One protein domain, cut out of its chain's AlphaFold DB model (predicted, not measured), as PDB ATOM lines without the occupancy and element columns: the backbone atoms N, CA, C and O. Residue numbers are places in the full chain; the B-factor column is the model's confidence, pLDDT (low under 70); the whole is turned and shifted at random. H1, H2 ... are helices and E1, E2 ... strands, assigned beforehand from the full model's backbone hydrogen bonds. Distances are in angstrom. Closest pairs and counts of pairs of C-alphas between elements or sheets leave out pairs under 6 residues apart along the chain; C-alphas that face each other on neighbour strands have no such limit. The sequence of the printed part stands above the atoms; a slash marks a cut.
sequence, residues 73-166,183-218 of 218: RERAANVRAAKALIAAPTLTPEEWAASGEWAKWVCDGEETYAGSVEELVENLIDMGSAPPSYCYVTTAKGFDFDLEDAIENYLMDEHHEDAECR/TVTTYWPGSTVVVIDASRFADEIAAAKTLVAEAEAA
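AT A GLANCE: This is residues 73 to 166 and 183 to 218 of the 218 residues of an uncharacterized protein of Brevundimonas vesicularis (UniProt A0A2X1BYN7). A two-stranded ribbon, E1 and E2, makes the middle; at its end with residues 134 and 195 gather H2, H3 and the start of H5, and H5 packs steeply on H1. Past the ribbon's other end the chain runs out to H4, where residues 145 to 150 and 156 to 162 stick out. The printed part has 130 residues, in the order H1 H2 H3 E1 H4 E2 H5, with an antiparallel sheet E1 - E2; its class is mixed, helices and strands. It is loose, with a radius of gyration of the C-alphas of 18.8 A and spans of 57 by 43 by 30 A.

IN THESE COORDINATES: Find C-alpha 73 at (48.711, -12.944, -15.043); from there H1 runs 21.0 A to residue 87. H2 is residues 93 to 98 and H3 residues 117 to 126. E1, residues 134 to 142, covers 25.7 A; H4 is residues 147 to 155. E2, residues 185 to 195, covers 25.1 A and bends by 77 degrees at residue 191. H5, residues 198 to 216, runs 26.7 A to C-alpha 216 at (56.236, -22.653, -5.543).

HOW THE PARTS SIT: Look first at H1: it touches H5, closest at the C-alphas of Ala 82 and Ala 208, 4.8 A, at a steep tilt of 52 degrees, opposite ways. The C-alphas of Pro 93 in H2 and Val 194 in E2, their closest, are 6.0 A apart; those of Val 117 in H3 and Cys 135 in E1, 7.7 A. E1 and E2 are antiparallel, with N 135 and O 194 at 2.9 A and N 139 and O 188 at 2.8 A, within hydrogen-bond range. Residues 90 to 91 pair parallel with residues 193 to 194 of E2. H4 is apart from H1, H2, H3 and H5. In H1, H2, H3, H4 and H5 every O i to N i+4 pair is within hydrogen-bond range.

THE WHOLE: The C-alphas of Arg 166 and Ser 199, the two farthest apart, are 57.9 A apart. Residues 167 to 182 are cut out, with 28.5 A between C-alphas 166 and 183. The link from H2 to H3 is long. Residues 103, 161 and 218 have pLDDT under 70.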
ATOM      1  N   ARG A  73      49.828 -13.467 -15.845       83.19
ATOM      2  CA  ARG A  73      48.711 -12.944 -15.043       83.19
ATOM      3  C   ARG A  73      47.617 -13.983 -14.849       83.19
ATOM      4  O   ARG A  73      47.148 -14.144 -13.726       83.19
ATOM      5  N   GLU A  74      47.247 -14.690 -15.910       87.75
ATOM      6  CA  GLU A  74      46.275 -15.782 -15.861       87.75
ATOM      7  C   GLU A  74      46.774 -16.905 -14.947       87.75
ATOM      8  O   GLU A  74      46.074 -17.309 -14.021       87.75
ATOM      9  N   ARG A  75      48.035 -17.330 -15.102       88.44
ATOM     10  CA  ARG A  75      48.656 -18.309 -14.202       88.44
ATOM     11  C   ARG A  75      48.624 -17.841 -12.747       88.44
ATOM     12  O   ARG A  75      48.250 -18.617 -11.871       88.44
ATOM     13  N   ALA A  76      48.983 -16.589 -12.470       86.25
ATOM     14  CA  ALA A  76      48.947 -16.039 -11.116       86.25
ATOM     15  C   ALA A  76      47.518 -15.978 -10.543       86.25
ATOM     16  O   ALA A  76      47.325 -16.247  -9.355       86.25
ATOM     17  N   ALA A  77      46.520 -15.655 -11.370       88.81
ATOM     18  CA  ALA A  77      45.112 -15.677 -10.987       88.81
ATOM     19  C   ALA A  77      44.646 -17.103 -10.654       88.81
ATOM     20  O   ALA A  77      44.087 -17.316  -9.579       88.81
ATOM     21  N   ASN A  78      44.981 -18.084 -11.494       92.31
ATOM     22  CA  ASN A  78      44.651 -19.495 -11.279       92.31
ATOM     23  C   ASN A  78      45.312 -20.048 -10.008       92.31
ATOM     24  O   ASN A  78      44.661 -20.714  -9.208       92.31
ATOM     25  N   VAL A  79      46.584 -19.714  -9.758       92.75
ATOM     26  CA  VAL A  79      47.281 -20.090  -8.516       92.75
ATOM     27  C   VAL A  79      46.621 -19.441  -7.297       92.75
ATOM     28  O   VAL A  79      46.467 -20.090  -6.264       92.75
ATOM     29  N   ARG A  80      46.198 -18.173  -7.391       93.12
ATOM     30  CA  ARG A  80      45.484 -17.493  -6.300       93.12
ATOM     31  C   ARG A  80      44.136 -18.154  -6.014       93.12
ATOM     32  O   ARG A  80      43.838 -18.396  -4.848       93.12
ATOM     33  N   ALA A  81      43.359 -18.460  -7.051       91.62
ATOM     34  CA  ALA A  81      42.083 -19.157  -6.926       91.62
ATOM     35  C   ALA A  81      42.270 -20.550  -6.304       91.62
ATOM     36  O   ALA A  81      41.587 -20.887  -5.342       91.62
ATOM     37  N   ALA A  82      43.274 -21.309  -6.754       95.44
ATOM     38  CA  ALA A  82      43.627 -22.604  -6.176       95.44
ATOM     39  C   ALA A  82      43.999 -22.501  -4.688       95.44
ATOM     40  O   ALA A  82      43.512 -23.283  -3.874       95.44
ATOM     41  N   LYS A  83      44.816 -21.510  -4.299       95.25
ATOM     42  CA  LYS A  83      45.145 -21.256  -2.884       95.25
ATOM     43  C   LYS A  83      43.903 -20.931  -2.058       95.25
ATOM     44  O   LYS A  83      43.770 -21.446  -0.950       95.25
ATOM     45  N   ALA A  84      43.006 -20.102  -2.590       93.88
ATOM     46  CA  ALA A  84      41.756 -19.756  -1.924       93.88
ATOM     47  C   ALA A  84      40.860 -20.989  -1.737       93.88
ATOM     48  O   ALA A  84      40.386 -21.220  -0.628       93.88
ATOM     49  N   LEU A  85      40.712 -21.820  -2.772       95.19
ATOM     50  CA  LEU A  85      39.916 -23.046  -2.723       95.19
ATOM     51  C   LEU A  85      40.461 -24.055  -1.701       95.19
ATOM     52  O   LEU A  85      39.700 -24.626  -0.930       95.19
ATOM     53  N   ILE A  86      41.784 -24.242  -1.640       96.62
ATOM     54  CA  ILE A  86      42.427 -25.139  -0.662       96.62
ATOM     55  C   ILE A  86      42.196 -24.669   0.781       96.62
ATOM     56  O   ILE A  86      42.090 -25.496   1.686       96.62
ATOM     57  N   ALA A  87      42.172 -23.354   1.004       96.50
ATOM     58  CA  ALA A  87      42.005 -22.757   2.327       96.50
ATOM     59  C   ALA A  87      40.533 -22.561   2.731       96.50
ATOM     60  O   ALA A  87      40.269 -22.210   3.883       96.50
ATOM     61  N   ALA A  88      39.592 -22.750   1.802       95.62
ATOM     62  CA  ALA A  88      38.176 -22.509   2.021       95.62
ATOM     63  C   ALA A  88      37.618 -23.439   3.116       95.62
ATOM     64  O   ALA A  88      37.793 -24.659   3.036       95.62
ATOM     65  N   PRO A  89      36.914 -22.903   4.129       95.81
ATOM     66  CA  PRO A  89      36.097 -23.726   5.008       95.81
ATOM     67  C   PRO A  89      35.035 -24.467   4.192       95.81
ATOM     68  O   PRO A  89      34.437 -23.893   3.281       95.81
ATOM     69  N   THR A  90      34.786 -25.728   4.529       96.50
ATOM     70  CA  THR A  90      33.834 -26.584   3.814       96.50
ATOM     71  C   THR A  90      32.649 -26.930   4.700       96.50
ATOM     72  O   THR A  90      32.838 -27.224   5.879       96.50
ATOM     73  N   LEU A  91      31.460 -26.971   4.109       95.62
ATOM     74  CA  LEU A  91      30.225 -27.448   4.726       95.62
ATOM     75  C   LEU A  91      29.594 -28.537   3.857       95.62
ATOM     76  O   LEU A  91      29.753 -28.527   2.632       95.62
ATOM     77  N   THR A  92      28.828 -29.440   4.461       95.50
ATOM     78  CA  THR A  92      27.846 -30.239   3.712       95.50
ATOM     79  C   THR A  92      26.569 -29.424   3.451       95.50
ATOM     80  O   THR A  92      26.320 -28.428   4.144       95.50
ATOM     81  N   PRO A  93      25.719 -29.824   2.486       93.75
ATOM     82  CA  PRO A  93      24.424 -29.179   2.270       93.75
ATOM     83  C   PRO A  93      23.554 -29.156   3.534       93.75
ATOM     84  O   PRO A  93      22.879 -28.165   3.804       93.75
ATOM     85  N   GLU A  94      23.613 -30.206   4.358       92.88
ATOM     86  CA  GLU A  94      22.880 -30.291   5.623       92.88
ATOM     87  C   GLU A  94      23.418 -29.313   6.676       92.88
ATOM     88  O   GLU A  94      22.632 -28.667   7.369       92.88
ATOM     89  N   GLU A  95      24.742 -29.180   6.793       93.25
ATOM     90  CA  GLU A  95      25.379 -28.224   7.709       93.25
ATOM     91  C   GLU A  95      25.064 -26.778   7.316       93.25
ATOM     92  O   GLU A  95      24.753 -25.953   8.179       93.25
ATOM     93  N   TRP A  96      25.085 -26.476   6.015       92.75
ATOM     94  CA  TRP A  96      24.667 -25.177   5.495       92.75
ATOM     95  C   TRP A  96      23.185 -24.906   5.782       92.75
ATOM     96  O   TRP A  96      22.863 -23.863   6.347       92.75
ATOM     97  N   ALA A  97      22.292 -25.855   5.483       89.44
ATOM     98  CA  ALA A  97      20.853 -25.705   5.707       89.44
ATOM     99  C   ALA A  97      20.486 -25.544   7.196       89.44
ATOM    100  O   ALA A  97      19.488 -24.900   7.529       89.44
ATOM    101  N   ALA A  98      21.288 -26.118   8.098       90.00
ATOM    102  CA  ALA A  98      21.139 -25.968   9.543       90.00
ATOM    103  C   ALA A  98      21.757 -24.668  10.095       90.00
ATOM    104  O   ALA A  98      21.462 -24.289  11.233       90.00
ATOM    105  N   SER A  99      22.607 -23.982   9.324       82.75
ATOM    106  CA  SER A  99      23.291 -22.766   9.759       82.75
ATOM    107  C   SER A  99      22.387 -21.534   9.670       82.75
ATOM    108  O   SER A  99      21.736 -21.276   8.660       82.75
ATOM    109  N   GLY A 100      22.377 -20.730  10.736       76.81
ATOM    110  CA  GLY A 100      21.763 -19.396  10.745       76.81
ATOM    111  C   GLY A 100      22.748 -18.257  10.466       76.81
ATOM    112  O   GLY A 100      22.341 -17.100  10.481       76.81
ATOM    113  N   GLU A 101      24.034 -18.570  10.280       76.56
ATOM    114  CA  GLU A 101      25.110 -17.584  10.106       76.56
ATOM    115  C   GLU A 101      25.176 -17.042   8.675       76.56
ATOM    116  O   GLU A 101      25.484 -15.870   8.460       76.56
ATOM    117  N   TRP A 102      24.858 -17.887   7.696       77.19
ATOM    118  CA  TRP A 102      24.974 -17.549   6.285       77.19
ATOM    119  C   TRP A 102      23.686 -16.945   5.748       77.19
ATOM    120  O   TRP A 102      22.577 -17.247   6.204       77.19
ATOM    121  N   ALA A 103      23.827 -16.124   4.713       68.06
ATOM    122  CA  ALA A 103      22.680 -15.813   3.887       68.06
ATOM    123  C   ALA A 103      22.129 -17.116   3.291       68.06
ATOM    124  O   ALA A 103      22.888 -18.002   2.893       68.06
ATOM    125  N   LYS A 104      20.799 -17.234   3.213       81.56
ATOM    126  CA  LYS A 104      20.104 -18.407   2.650       81.56
ATOM    127  C   LYS A 104      20.222 -18.499   1.118       81.56
ATOM    128  O   LYS A 104      19.288 -18.933   0.464       81.56
ATOM    129  N   TRP A 105      21.339 -18.042   0.564       90.88
ATOM    130  CA  TRP A 105      21.645 -18.060  -0.857       90.88
ATOM    131  C   TRP A 105      23.021 -18.684  -1.078       90.88
ATOM    132  O   TRP A 105      23.947 -18.480  -0.283       90.88
ATOM    133  N   VAL A 106      23.155 -19.396  -2.188       94.19
ATOM    134  CA  VAL A 106      24.401 -19.976  -2.694       94.19
ATOM    135  C   VAL A 106      24.663 -19.474  -4.108       94.19
ATOM    136  O   VAL A 106      23.737 -19.017  -4.782       94.19
ATOM    137  N   CYS A 107      25.913 -19.550  -4.558       94.44
ATOM    138  CA  CYS A 107      26.282 -19.192  -5.925       94.44
ATOM    139  C   CYS A 107      27.404 -20.070  -6.484       94.44
ATOM    140  O   CYS A 107      28.135 -20.719  -5.734       94.44
ATOM    141  N   ASP A 108      27.551 -20.078  -7.804       92.62
ATOM    142  CA  ASP A 108      28.633 -20.769  -8.524       92.62
ATOM    143  C   ASP A 108      29.997 -20.059  -8.420       92.62
ATOM    144  O   ASP A 108      31.025 -20.631  -8.773       92.62
ATOM    145  N   GLY A 109      30.023 -18.845  -7.863       86.56
ATOM    146  CA  GLY A 109      31.213 -17.993  -7.785       86.56
ATOM    147  C   GLY A 109      31.338 -17.010  -8.949       86.56
ATOM    148  O   GLY A 109      32.273 -16.211  -8.950       86.56
ATOM    149  N   GLU A 110      30.392 -17.040  -9.887       81.62
ATOM    150  CA  GLU A 110      30.274 -16.111 -11.004       81.62
ATOM    151  C   GLU A 110      28.978 -15.300 -10.850       81.62
ATOM    152  O   GLU A 110      28.893 -14.413  -9.995       81.62
ATOM    153  N   GLU A 111      27.958 -15.604 -11.654       80.19
ATOM    154  CA  GLU A 111      26.732 -14.809 -11.760       80.19
ATOM    155  C   GLU A 111      25.472 -15.569 -11.329       80.19
ATOM    156  O   GLU A 111      24.405 -14.964 -11.199       80.19
ATOM    157  N   THR A 112      25.563 -16.876 -11.062       90.75
ATOM    158  CA  THR A 112      24.377 -17.691 -10.772       90.75
ATOM    159  C   THR A 112      24.136 -17.764  -9.274       90.75
ATOM    160  O   THR A 112      24.904 -18.387  -8.545       90.75
ATOM    161  N   TYR A 113      23.035 -17.173  -8.809       92.19
ATOM    162  CA  TYR A 113      22.600 -17.209  -7.410       92.19
ATOM    163  C   TYR A 113      21.308 -18.011  -7.272       92.19
ATOM    164  O   TYR A 113      20.417 -17.908  -8.112       92.19
ATOM    165  N   ALA A 114      21.181 -18.768  -6.185       93.88
ATOM    166  CA  ALA A 114      19.975 -19.533  -5.886       93.88
ATOM    167  C   ALA A 114      19.698 -19.603  -4.381       93.88
ATOM    168  O   ALA A 114      20.619 -19.503  -3.565       93.88
ATOM    169  N   GLY A 115      18.430 -19.784  -4.012       92.06
ATOM    170  CA  GLY A 115      17.989 -19.913  -2.623       92.06
ATOM    171  C   GLY A 115      18.257 -21.297  -2.022       92.06
ATOM    172  O   GLY A 115      18.130 -21.478  -0.809       92.06
ATOM    173  N   SER A 116      18.631 -22.280  -2.844       93.19
ATOM    174  CA  SER A 116      19.086 -23.596  -2.395       93.19
ATOM    175  C   SER A 116      20.154 -24.190  -3.313       93.19
ATOM    176  O   SER A 116      20.358 -23.742  -4.441       93.19
ATOM    177  N   VAL A 117      20.849 -25.215  -2.813       95.00
ATOM    178  CA  VAL A 117      21.843 -25.971  -3.591       95.00
ATOM    179  C   VAL A 117      21.183 -26.665  -4.782       95.00
ATOM    180  O   VAL A 117      21.736 -26.663  -5.876       95.00
ATOM    181  N   GLU A 118      19.991 -27.227  -4.592       95.12
ATOM    182  CA  GLU A 118      19.234 -27.917  -5.639       95.12
ATOM    183  C   GLU A 118      18.815 -26.956  -6.752       95.12
ATOM    184  O   GLU A 118      19.013 -27.268  -7.921       95.12
ATOM    185  N   GLU A 119      18.304 -25.777  -6.385       95.56
ATOM    186  CA  GLU A 119      17.927 -24.733  -7.341       95.56
ATOM    187  C   GLU A 119      19.150 -24.238  -8.129       95.56
ATOM    188  O   GLU A 119      19.074 -24.072  -9.344       95.56
ATOM    189  N   LEU A 120      20.308 -24.066  -7.475       95.56
ATOM    190  CA  LEU A 120      21.546 -23.700  -8.172       95.56
ATOM    191  C   LEU A 120      21.929 -24.751  -9.219       95.56
ATOM    192  O   LEU A 120      22.275 -24.412 -10.349       95.56
ATOM    193  N   VAL A 121      21.881 -26.028  -8.836       95.44
ATOM    194  CA  VAL A 121      22.223 -27.143  -9.725       95.44
ATOM    195  C   VAL A 121      21.251 -27.218 -10.902       95.44
ATOM    196  O   VAL A 121      21.702 -27.392 -12.032       95.44
ATOM    197  N   GLU A 122      19.948 -27.065 -10.662       96.50
ATOM    198  CA  GLU A 122      18.924 -27.030 -11.714       96.50
ATOM    199  C   GLU A 122      19.178 -25.879 -12.692       96.50
ATOM    200  O   GLU A 122      19.296 -26.121 -13.891       96.50
ATOM    201  N   ASN A 123      19.401 -24.663 -12.180       94.81
ATOM    202  CA  ASN A 123      19.706 -23.492 -13.003       94.81
ATOM    203  C   ASN A 123      20.945 -23.712 -13.883       94.81
ATOM    204  O   ASN A 123      20.928 -23.397 -15.072       94.81
ATOM    205  N   LEU A 124      22.021 -24.276 -13.325       94.50
ATOM    206  CA  LEU A 124      23.241 -24.559 -14.087       94.50
ATOM    207  C   LEU A 124      22.996 -25.599 -15.187       94.50
ATOM    208  O   LEU A 124      23.455 -25.409 -16.313       94.50
ATOM    209  N   ILE A 125      22.240 -26.658 -14.897       94.50
ATOM    210  CA  ILE A 125      21.876 -27.678 -15.892       94.50
ATOM    211  C   ILE A 125      21.017 -27.072 -17.007       94.50
ATOM    212  O   ILE A 125      21.273 -27.341 -18.183       94.50
ATOM    213  N   ASP A 126      20.035 -26.240 -16.661       95.25
ATOM    214  CA  ASP A 126      19.140 -25.588 -17.620       95.25
ATOM    215  C   ASP A 126      19.888 -24.621 -18.549       95.25
ATOM    216  O   ASP A 126      19.545 -24.488 -19.728       95.25
ATOM    217  N   MET A 127      20.965 -24.004 -18.058       92.25
ATOM    218  CA  MET A 127      21.889 -23.194 -18.861       92.25
ATOM    219  C   MET A 127      22.881 -24.027 -19.693       92.25
ATOM    220  O   MET A 127      23.660 -23.471 -20.466       92.25
ATOM    221  N   GLY A 128      22.847 -25.358 -19.584       93.06
ATOM    222  CA  GLY A 128      23.726 -26.275 -20.311       93.06
ATOM    223  C   GLY A 128      25.087 -26.515 -19.649       93.06
ATOM    224  O   GLY A 128      25.956 -27.140 -20.261       93.06
ATOM    225  N   SER A 129      25.275 -26.053 -18.414       92.44
ATOM    226  CA  SER A 129      26.468 -26.312 -17.608       92.44
ATOM    227  C   SER A 129      26.368 -27.659 -16.889       92.44
ATOM    228  O   SER A 129      25.289 -28.180 -16.601       92.44
ATOM    229  N   ALA A 130      27.520 -28.260 -16.591       91.12
ATOM    230  CA  ALA A 130      27.554 -29.461 -15.764       91.12
ATOM    231  C   ALA A 130      27.235 -29.115 -14.295       91.12
ATOM    232  O   ALA A 130      27.571 -28.019 -13.845       91.12
ATOM    233  N   PRO A 131      26.663 -30.053 -13.514       92.12
ATOM    234  CA  PRO A 131      26.476 -29.850 -12.083       92.12
ATOM    235  C   PRO A 131      27.824 -29.586 -11.402       92.12
ATOM    236  O   PRO A 131      28.754 -30.376 -11.617       92.12
ATOM    237  N   PRO A 132      27.954 -28.551 -10.564       94.56
ATOM    238  CA  PRO A 132      29.209 -28.244  -9.896       94.56
ATOM    239  C   PRO A 132      29.526 -29.281  -8.806       94.56
ATOM    240  O   PRO A 132      28.648 -30.014  -8.340       94.56
ATOM    241  N   SER A 133      30.796 -29.375  -8.408       96.94
ATOM    242  CA  SER A 133      31.226 -30.220  -7.283       96.94
ATOM    243  C   SER A 133      31.105 -29.504  -5.932       96.94
ATOM    244  O   SER A 133      30.979 -30.158  -4.895       96.94
ATOM    245  N   TYR A 134      31.078 -28.172  -5.938       96.75
ATOM    246  CA  TYR A 134      30.841 -27.318  -4.781       96.75
ATOM    247  C   TYR A 134      30.198 -25.994  -5.214       96.75
ATOM    248  O   TYR A 134      30.238 -25.628  -6.384       96.75
ATOM    249  N   CYS A 135      29.624 -25.257  -4.271       95.88
ATOM    250  CA  CYS A 135      29.179 -23.881  -4.484       95.88
ATOM    251  C   CYS A 135      29.626 -22.986  -3.327       95.88
ATOM    252  O   CYS A 135      30.013 -23.476  -2.267       95.88
ATOM    253  N   TYR A 136      29.593 -21.673  -3.513       95.62
ATOM    254  CA  TYR A 136      29.943 -20.714  -2.469       95.62
ATOM    255  C   TYR A 136      28.708 -20.339  -1.660       95.62
ATOM    256  O   TYR A 136      27.661 -20.004  -2.225       95.62
ATOM    257  N   VAL A 137      28.837 -20.325  -0.331       94.56
ATOM    258  CA  VAL A 137      27.847 -19.631   0.503       94.56
ATOM    259  C   VAL A 137      27.951 -18.140   0.234       94.56
ATOM    260  O   VAL A 137      29.035 -17.626  -0.044       94.56
ATOM    261  N   THR A 138      26.845 -17.420   0.355       91.75
ATOM    262  CA  THR A 138      26.871 -15.968   0.186       91.75
ATOM    263  C   THR A 138      26.941 -15.236   1.520       91.75
ATOM    264  O   THR A 138      26.508 -15.720   2.569       91.75
ATOM    265  N   THR A 139      27.499 -14.032   1.478       87.38
ATOM    266  CA  THR A 139      27.478 -13.085   2.592       87.38
ATOM    267  C   THR A 139      26.595 -11.907   2.224       87.38
ATOM    268  O   THR A 139      26.763 -11.300   1.165       87.38
ATOM    269  N   ALA A 140      25.664 -11.576   3.115       84.31
ATOM    270  CA  ALA A 140      24.850 -10.378   3.007       84.31
ATOM    271  C   ALA A 140      25.720  -9.126   3.187       84.31
ATOM    272  O   ALA A 140      26.450  -8.999   4.173       84.31
ATOM    273  N   LYS A 141      25.609  -8.179   2.260       81.69
ATOM    274  CA  LYS A 141      26.149  -6.826   2.386       81.69
ATOM    275  C   LYS A 141      25.024  -5.824   2.163       81.69
ATOM    276  O   LYS A 141      24.088  -6.085   1.404       81.69
ATOM    277  N   GLY A 142      25.115  -4.673   2.830       77.56
ATOM    278  CA  GLY A 142      24.245  -3.544   2.500       77.56
ATOM    279  C   GLY A 142      24.389  -3.213   1.017       77.56
ATOM    280  O   GLY A 142      25.476  -3.390   0.461       77.56
ATOM    281  N   PHE A 143      23.297  -2.808   0.372       81.06
ATOM    282  CA  PHE A 143      23.355  -2.388  -1.018       81.06
ATOM    283  C   PHE A 143      24.389  -1.272  -1.176       81.06
ATOM    284  O   PHE A 143      24.322  -0.226  -0.520       81.06
ATOM    285  N   ASP A 144      25.368  -1.524  -2.038       74.44
ATOM    286  CA  ASP A 144      26.365  -0.538  -2.404       74.44
ATOM    287  C   ASP A 144      26.307  -0.321  -3.906       74.44
ATOM    288  O   ASP A 144      26.371  -1.260  -4.696       74.44
ATOM    289  N   PHE A 145      26.107   0.933  -4.277       81.44
ATOM    290  CA  PHE A 145      26.000   1.372  -5.652       81.44
ATOM    291  C   PHE A 145      26.708   2.709  -5.745       81.44
ATOM    292  O   PHE A 145      26.348   3.665  -5.043       81.44
ATOM    293  N   ASP A 146      27.741   2.725  -6.575       83.69
ATOM    294  CA  ASP A 146      28.499   3.917  -6.891       83.69
ATOM    295  C   ASP A 146      27.807   4.628  -8.053       83.69
ATOM    296  O   ASP A 146      27.900   4.240  -9.218       83.69
ATOM    297  N   LEU A 147      27.029   5.646  -7.698       86.06
ATOM    298  CA  LEU A 147      26.287   6.438  -8.663       86.06
ATOM    299  C   LEU A 147      27.222   7.214  -9.602       86.06
ATOM    300  O   LEU A 147      26.864   7.418 -10.758       86.06
ATOM    301  N   GLU A 148      28.383   7.665  -9.121       85.44
ATOM    302  CA  GLU A 148      29.311   8.451  -9.935       85.44
ATOM    303  C   GLU A 148      29.958   7.565 -10.997       85.44
ATOM    304  O   GLU A 148      29.895   7.906 -12.178       85.44
ATOM    305  N   ASP A 149      30.455   6.392 -10.597       84.19
ATOM    306  CA  ASP A 149      31.024   5.401 -11.519       84.19
ATOM    307  C   ASP A 149      29.982   4.906 -12.534       84.19
ATOM    308  O   ASP A 149      30.255   4.808 -13.729       84.19
ATOM    309  N   ALA A 150      28.737   4.668 -12.106       85.25
ATOM    310  CA  ALA A 150      27.664   4.277 -13.020       85.25
ATOM    311  C   ALA A 150      27.367   5.355 -14.081       85.25
ATOM    312  O   ALA A 150      27.109   5.031 -15.242       85.25
ATOM    313  N   ILE A 151      27.403   6.635 -13.698       85.94
ATOM    314  CA  ILE A 151      27.210   7.753 -14.628       85.94
ATOM    315  C   ILE A 151      28.418   7.890 -15.551       85.94
ATOM    316  O   ILE A 151      28.231   8.059 -16.752       85.94
ATOM    317  N   GLU A 152      29.638   7.810 -15.020       83.81
ATOM    318  CA  GLU A 152      30.859   7.881 -15.820       83.81
ATOM    319  C   GLU A 152      30.888   6.766 -16.868       83.81
ATOM    320  O   GLU A 152      31.026   7.055 -18.053       83.81
ATOM    321  N   ASN A 153      30.635   5.518 -16.468       82.75
ATOM    322  CA  ASN A 153      30.557   4.382 -17.386       82.75
ATOM    323  C   ASN A 153      29.480   4.574 -18.463       82.75
ATOM    324  O   ASN A 153      29.717   4.265 -19.627       82.75
ATOM    325  N   TYR A 154      28.314   5.120 -18.100       82.25
ATOM    326  CA  TYR A 154      27.257   5.415 -19.067       82.25
ATOM    327  C   TYR A 154      27.663   6.507 -20.067       82.25
ATOM    328  O   TYR A 154      27.348   6.396 -21.245       82.25
ATOM    329  N   LEU A 155      28.356   7.560 -19.623       82.25
ATOM    330  CA  LEU A 155      28.806   8.659 -20.488       82.25
ATOM    331  C   LEU A 155      30.011   8.283 -21.363       82.25
ATOM    332  O   LEU A 155      30.198   8.870 -22.425       82.25
ATOM    333  N   MET A 156      30.832   7.335 -20.909       78.69
ATOM    334  CA  MET A 156      31.999   6.827 -21.636       78.69
ATOM    335  C   MET A 156      31.648   5.706 -22.627       78.69
ATOM    336  O   MET A 156      32.517   5.269 -23.382       78.69
ATOM    337  N   ASP A 157      30.398   5.233 -22.637       78.44
ATOM    338  CA  ASP A 157      29.892   4.297 -23.640       78.44
ATOM    339  C   ASP A 157      29.814   4.983 -25.014       78.44
ATOM    340  O   ASP A 157      29.217   6.053 -25.160       78.44
ATOM    341  N   GLU A 158      30.369   4.328 -26.039       72.50
ATOM    342  CA  GLU A 158      30.391   4.777 -27.444       72.50
ATOM    343  C   GLU A 158      28.980   5.063 -28.011       72.50
ATOM    344  O   GLU A 158      28.824   5.714 -29.041       72.50
ATOM    345  N   HIS A 159      27.918   4.602 -27.345       72.94
ATOM    346  CA  HIS A 159      26.528   4.851 -27.744       72.94
ATOM    347  C   HIS A 159      25.916   6.127 -27.146       72.94
ATOM    348  O   HIS A 159      24.813   6.516 -27.542       72.94
ATOM    349  N   HIS A 160      26.599   6.779 -26.203       74.88
ATOM    350  CA  HIS A 160      26.048   7.859 -25.380       74.88
ATOM    351  C   HIS A 160      26.972   9.084 -25.295       74.88
ATOM    352  O   HIS A 160      26.832   9.895 -24.385       74.88
ATOM    353  N   GLU A 161      27.857   9.265 -26.278       69.31
ATOM    354  CA  GLU A 161      28.846  10.355 -26.336       69.31
ATOM    355  C   GLU A 161      28.223  11.767 -26.242       69.31
ATOM    356  O   GLU A 161      28.847  12.704 -25.744       69.31
ATOM    357  N   ASP A 162      26.971  11.912 -26.691       78.19
ATOM    358  CA  ASP A 162      26.206  13.168 -26.658       78.19
ATOM    359  C   ASP A 162      25.332  13.320 -25.396       78.19
ATOM    360  O   ASP A 162      24.600  14.307 -25.248       78.19
ATOM    361  N   ALA A 163      25.327  12.325 -24.505       77.50
ATOM    362  CA  ALA A 163      24.523  12.362 -23.293       77.50
ATOM    363  C   ALA A 163      25.123  13.339 -22.270       77.50
ATOM    364  O   ALA A 163      26.332  13.450 -22.097       77.50
ATOM    365  N   GLU A 164      24.255  14.050 -21.549       80.62
ATOM    366  CA  GLU A 164      24.659  14.984 -20.497       80.62
ATOM    367  C   GLU A 164      23.839  14.758 -19.221       80.62
ATOM    368  O   GLU A 164      22.607  14.660 -19.252       80.62
ATOM    369  N   CYS A 165      24.509  14.734 -18.067       80.25
ATOM    370  CA  CYS A 165      23.835  14.751 -16.771       80.25
ATOM    371  C   CYS A 165      23.626  16.204 -16.319       80.25
ATOM    372  O   CYS A 165      24.509  16.831 -15.737       80.25
ATOM    373  N   ARG A 166      22.443  16.762 -16.613       84.06
ATOM    374  CA  ARG A 166      22.132  18.193 -16.406       84.06
ATOM    375  C   ARG A 166      22.138  18.663 -14.953       84.06
ATOM    376  O   ARG A 166      22.272  19.859 -14.715       84.06
ATOM    377  N   THR A 183      16.918  -0.633   2.306       82.25
ATOM    378  CA  THR A 183      16.811  -1.890   3.085       82.25
ATOM    379  C   THR A 183      17.125  -3.138   2.255       82.25
ATOM    380  O   THR A 183      17.028  -4.265   2.749       82.25
ATOM    381  N   VAL A 184      17.481  -2.957   0.986       82.75
ATOM    382  CA  VAL A 184      17.914  -4.004   0.072       82.75
ATOM    383  C   VAL A 184      19.242  -4.550   0.571       82.75
ATOM    384  O   VAL A 184      20.217  -3.857   0.860       82.75
ATOM    385  N   THR A 185      19.259  -5.865   0.685       81.88
ATOM    386  CA  THR A 185      20.459  -6.622   0.990       81.88
ATOM    387  C   THR A 185      20.965  -7.213  -0.312       81.88
ATOM    388  O   THR A 185      20.206  -7.860  -1.032       81.88
ATOM    389  N   THR A 186      22.239  -6.986  -0.605       83.06
ATOM    390  CA  THR A 186      22.935  -7.655  -1.707       83.06
ATOM    391  C   THR A 186      23.700  -8.848  -1.166       83.06
ATOM    392  O   THR A 186      24.097  -8.876   0.000       83.06
ATOM    393  N   TYR A 187      23.897  -9.850  -2.008       85.75
ATOM    394  CA  TYR A 187      24.588 -11.075  -1.638       85.75
ATOM    395  C   TYR A 187      25.821 -11.215  -2.512       85.75
ATOM    396  O   TYR A 187      25.747 -11.032  -3.720       85.75
ATOM    397  N   TRP A 188      26.949 -11.516  -1.878       87.31
ATOM    398  CA  TRP A 188      28.230 -11.698  -2.551       87.31
ATOM    399  C   TRP A 188      28.800 -13.074  -2.223       87.31
ATOM    400  O   TRP A 188      28.549 -13.558  -1.111       87.31
ATOM    401  N   PRO A 189      29.597 -13.687  -3.115       89.44
ATOM    402  CA  PRO A 189      30.240 -14.960  -2.832       89.44
ATOM    403  C   PRO A 189      31.136 -14.823  -1.596       89.44
ATOM    404  O   PRO A 189      31.948 -13.899  -1.484       89.44
ATOM    405  N   GLY A 190      30.934 -15.708  -0.626       88.19
ATOM    406  CA  GLY A 190      31.782 -15.846   0.550       88.19
ATOM    407  C   GLY A 190      32.996 -16.730   0.273       88.19
ATOM    408  O   GLY A 190      33.167 -17.272  -0.813       88.19
ATOM    409  N   SER A 191      33.849 -16.904   1.283       89.56
ATOM    410  CA  SER A 191      35.018 -17.795   1.207       89.56
ATOM    411  C   SER A 191      34.720 -19.247   1.588       89.56
ATOM    412  O   SER A 191      35.573 -20.109   1.404       89.56
ATOM    413  N   THR A 192      33.560 -19.509   2.190       93.88
ATOM    414  CA  THR A 192      33.131 -20.848   2.611       93.88
ATOM    415  C   THR A 192      32.396 -21.528   1.463       93.88
ATOM    416  O   THR A 192      31.578 -20.899   0.788       93.88
ATOM    417  N   VAL A 193      32.655 -22.817   1.264       96.19
ATOM    418  CA  VAL A 193      32.039 -23.609   0.196       96.19
ATOM    419  C   VAL A 193      31.150 -24.714   0.755       96.19
ATOM    420  O   VAL A 193      31.436 -25.293   1.802       96.19
ATOM    421  N   VAL A 194      30.075 -25.022   0.038       96.69
ATOM    422  CA  VAL A 194      29.219 -26.185   0.274       96.69
ATOM    423  C   VAL A 194      29.612 -27.266  -0.722       96.69
ATOM    424  O   VAL A 194      29.550 -27.047  -1.930       96.69
ATOM    425  N   VAL A 195      30.033 -28.425  -0.226       97.69
ATOM    426  CA  VAL A 195      30.486 -29.542  -1.063       97.69
ATOM    427  C   VAL A 195      29.279 -30.359  -1.517       97.69
ATOM    428  O   VAL A 195      28.586 -30.959  -0.699       97.69
ATOM    429  N   ILE A 196      29.044 -30.391  -2.828       96.75
ATOM    430  CA  ILE A 196      27.904 -31.064  -3.470       96.75
ATOM    431  C   ILE A 196      28.300 -32.482  -3.898       96.75
ATOM    432  O   ILE A 196      27.551 -33.436  -3.701       96.75
ATOM    433  N   ASP A 197      29.506 -32.630  -4.451       96.88
ATOM    434  CA  ASP A 197      30.078 -33.907  -4.868       96.88
ATOM    435  C   ASP A 197      31.474 -34.075  -4.269       96.88
ATOM    436  O   ASP A 197      32.462 -33.539  -4.768       96.88
ATOM    437  N   ALA A 198      31.552 -34.860  -3.194       96.44
ATOM    438  CA  ALA A 198      32.787 -35.054  -2.446       96.44
ATOM    439  C   ALA A 198      33.913 -35.699  -3.270       96.44
ATOM    440  O   ALA A 198      35.082 -35.412  -3.016       96.44
ATOM    441  N   SER A 199      33.588 -36.562  -4.241       96.94
ATOM    442  CA  SER A 199      34.610 -37.222  -5.058       96.94
ATOM    443  C   SER A 199      35.218 -36.233  -6.041       96.94
ATOM    444  O   SER A 199      36.436 -36.080  -6.069       96.94
ATOM    445  N   ARG A 200      34.375 -35.520  -6.802       97.00
ATOM    446  CA  ARG A 200      34.858 -34.514  -7.760       97.00
ATOM    447  C   ARG A 200      35.567 -33.363  -7.054       97.00
ATOM    448  O   ARG A 200      36.626 -32.936  -7.500       97.00
ATOM    449  N   PHE A 201      35.057 -32.936  -5.900       97.44
ATOM    450  CA  PHE A 201      35.708 -31.910  -5.094       97.44
ATOM    451  C   PHE A 201      37.104 -32.339  -4.616       97.44
ATOM    452  O   PHE A 201      38.044 -31.548  -4.646       97.44
ATOM    453  N   ALA A 202      37.281 -33.602  -4.212       97.69
ATOM    454  CA  ALA A 202      38.594 -34.112  -3.821       97.69
ATOM    455  C   ALA A 202      39.598 -34.101  -4.988       97.69
ATOM    456  O   ALA A 202      40.761 -33.734  -4.783       97.69
ATOM    457  N   ASP A 203      39.150 -34.452  -6.197       97.81
ATOM    458  CA  ASP A 203      39.970 -34.401  -7.413       97.81
ATOM    459  C   ASP A 203      40.375 -32.956  -7.754       97.81
ATOM    460  O   ASP A 203      41.545 -32.682  -8.034       97.81
ATOM    461  N   GLU A 204      39.443 -32.008  -7.647       96.69
ATOM    462  CA  GLU A 204      39.703 -30.580  -7.862       96.69
ATOM    463  C   GLU A 204      40.681 -30.002  -6.829       96.69
ATOM    464  O   GLU A 204      41.620 -29.292  -7.189       96.69
ATOM    465  N   ILE A 205      40.548 -30.371  -5.551       98.00
ATOM    466  CA  ILE A 205      41.503 -29.986  -4.501       98.00
ATOM    467  C   ILE A 205      42.891 -30.585  -4.766       98.00
ATOM    468  O   ILE A 205      43.907 -29.928  -4.518       98.00
ATOM    469  N   ALA A 206      42.972 -31.821  -5.264       97.81
ATOM    470  CA  ALA A 206      44.244 -32.440  -5.628       97.81
ATOM    471  C   ALA A 206      44.912 -31.713  -6.809       97.81
ATOM    472  O   ALA A 206      46.116 -31.436  -6.764       97.81
ATOM    473  N   ALA A 207      44.132 -31.337  -7.826       97.12
ATOM    474  CA  ALA A 207      44.604 -30.528  -8.946       97.12
ATOM    475  C   ALA A 207      45.082 -29.142  -8.479       97.12
ATOM    476  O   ALA A 207      46.194 -28.728  -8.811       97.12
ATOM    477  N   ALA A 208      44.308 -28.466  -7.625       96.56
ATOM    478  CA  ALA A 208      44.666 -27.174  -7.044       96.56
ATOM    479  C   ALA A 208      45.983 -27.242  -6.254       96.56
ATOM    480  O   ALA A 208      46.857 -26.389  -6.419       96.56
ATOM    481  N   LYS A 209      46.172 -28.278  -5.427       97.38
ATOM    482  CA  LYS A 209      47.422 -28.486  -4.672       97.38
ATOM    483  C   LYS A 209      48.620 -28.702  -5.589       97.38
ATOM    484  O   LYS A 209      49.696 -28.183  -5.304       97.38
ATOM    485  N   THR A 210      48.428 -29.440  -6.679       97.31
ATOM    486  CA  THR A 210      49.472 -29.666  -7.686       97.31
ATOM    487  C   THR A 210      49.878 -28.347  -8.339       97.31
ATOM    488  O   THR A 210      51.059 -28.010  -8.337       97.31
ATOM    489  N   LEU A 211      48.902 -27.544  -8.776       95.25
ATOM    490  CA  LEU A 211      49.147 -26.231  -9.376       95.25
ATOM    491  C   LEU A 211      49.916 -25.291  -8.432       95.25
ATOM    492  O   LEU A 211      50.830 -24.581  -8.854       95.25
ATOM    493  N   VAL A 212      49.564 -25.287  -7.143       94.75
ATOM    494  CA  VAL A 212      50.260 -24.480  -6.130       94.75
ATOM    495  C   VAL A 212      51.695 -24.960  -5.921       94.75
ATOM    496  O   VAL A 212      52.603 -24.132  -5.893       94.75
ATOM    497  N   ALA A 213      51.919 -26.272  -5.830       94.62
ATOM    498  CA  ALA A 213      53.259 -26.833  -5.672       94.62
ATOM    499  C   ALA A 213      54.162 -26.528  -6.881       94.62
ATOM    500  O   ALA A 213      55.322 -26.164  -6.710       94.62
ATOM    501  N   GLU A 214      53.626 -26.615  -8.101       92.44
ATOM    502  CA  GLU A 214      54.344 -26.251  -9.330       92.44
ATOM    503  C   GLU A 214      54.703 -24.762  -9.386       92.44
ATOM    504  O   GLU A 214      55.747 -24.396  -9.924       92.44
ATOM    505  N   ALA A 215      53.848 -23.891  -8.847       88.62
ATOM    506  CA  ALA A 215      54.116 -22.459  -8.771       88.62
ATOM    507  C   ALA A 215      55.162 -22.102  -7.704       88.62
ATOM    508  O   ALA A 215      55.885 -21.131  -7.879       88.62
ATOM    509  N   GLU A 216      55.250 -22.867  -6.614       85.50
ATOM    510  CA  GLU A 216      56.236 -22.653  -5.543       85.50
ATOM    511  C   GLU A 216      57.617 -23.239  -5.870       85.50
ATOM    512  O   GLU A 216      58.616 -22.831  -5.281       85.50
ATOM    513  N   ALA A 217      57.678 -24.183  -6.812       79.25
ATOM    514  CA  ALA A 217      58.920 -24.770  -7.309       79.25
ATOM    515  C   ALA A 217      59.566 -23.991  -8.474       79.25
ATOM    516  O   ALA A 217      60.704 -24.300  -8.835       79.25
ATOM    517  N   ALA A 218      58.841 -23.041  -9.076       68.44
ATOM    518  CA  ALA A 218      59.277 -22.215 -10.206       68.44
ATOM    519  C   ALA A 218      59.961 -20.920  -9.742       68.44
ATOM    520  O   ALA A 218      60.940 -20.518 -10.411       68.44
TER     521      ALA A 218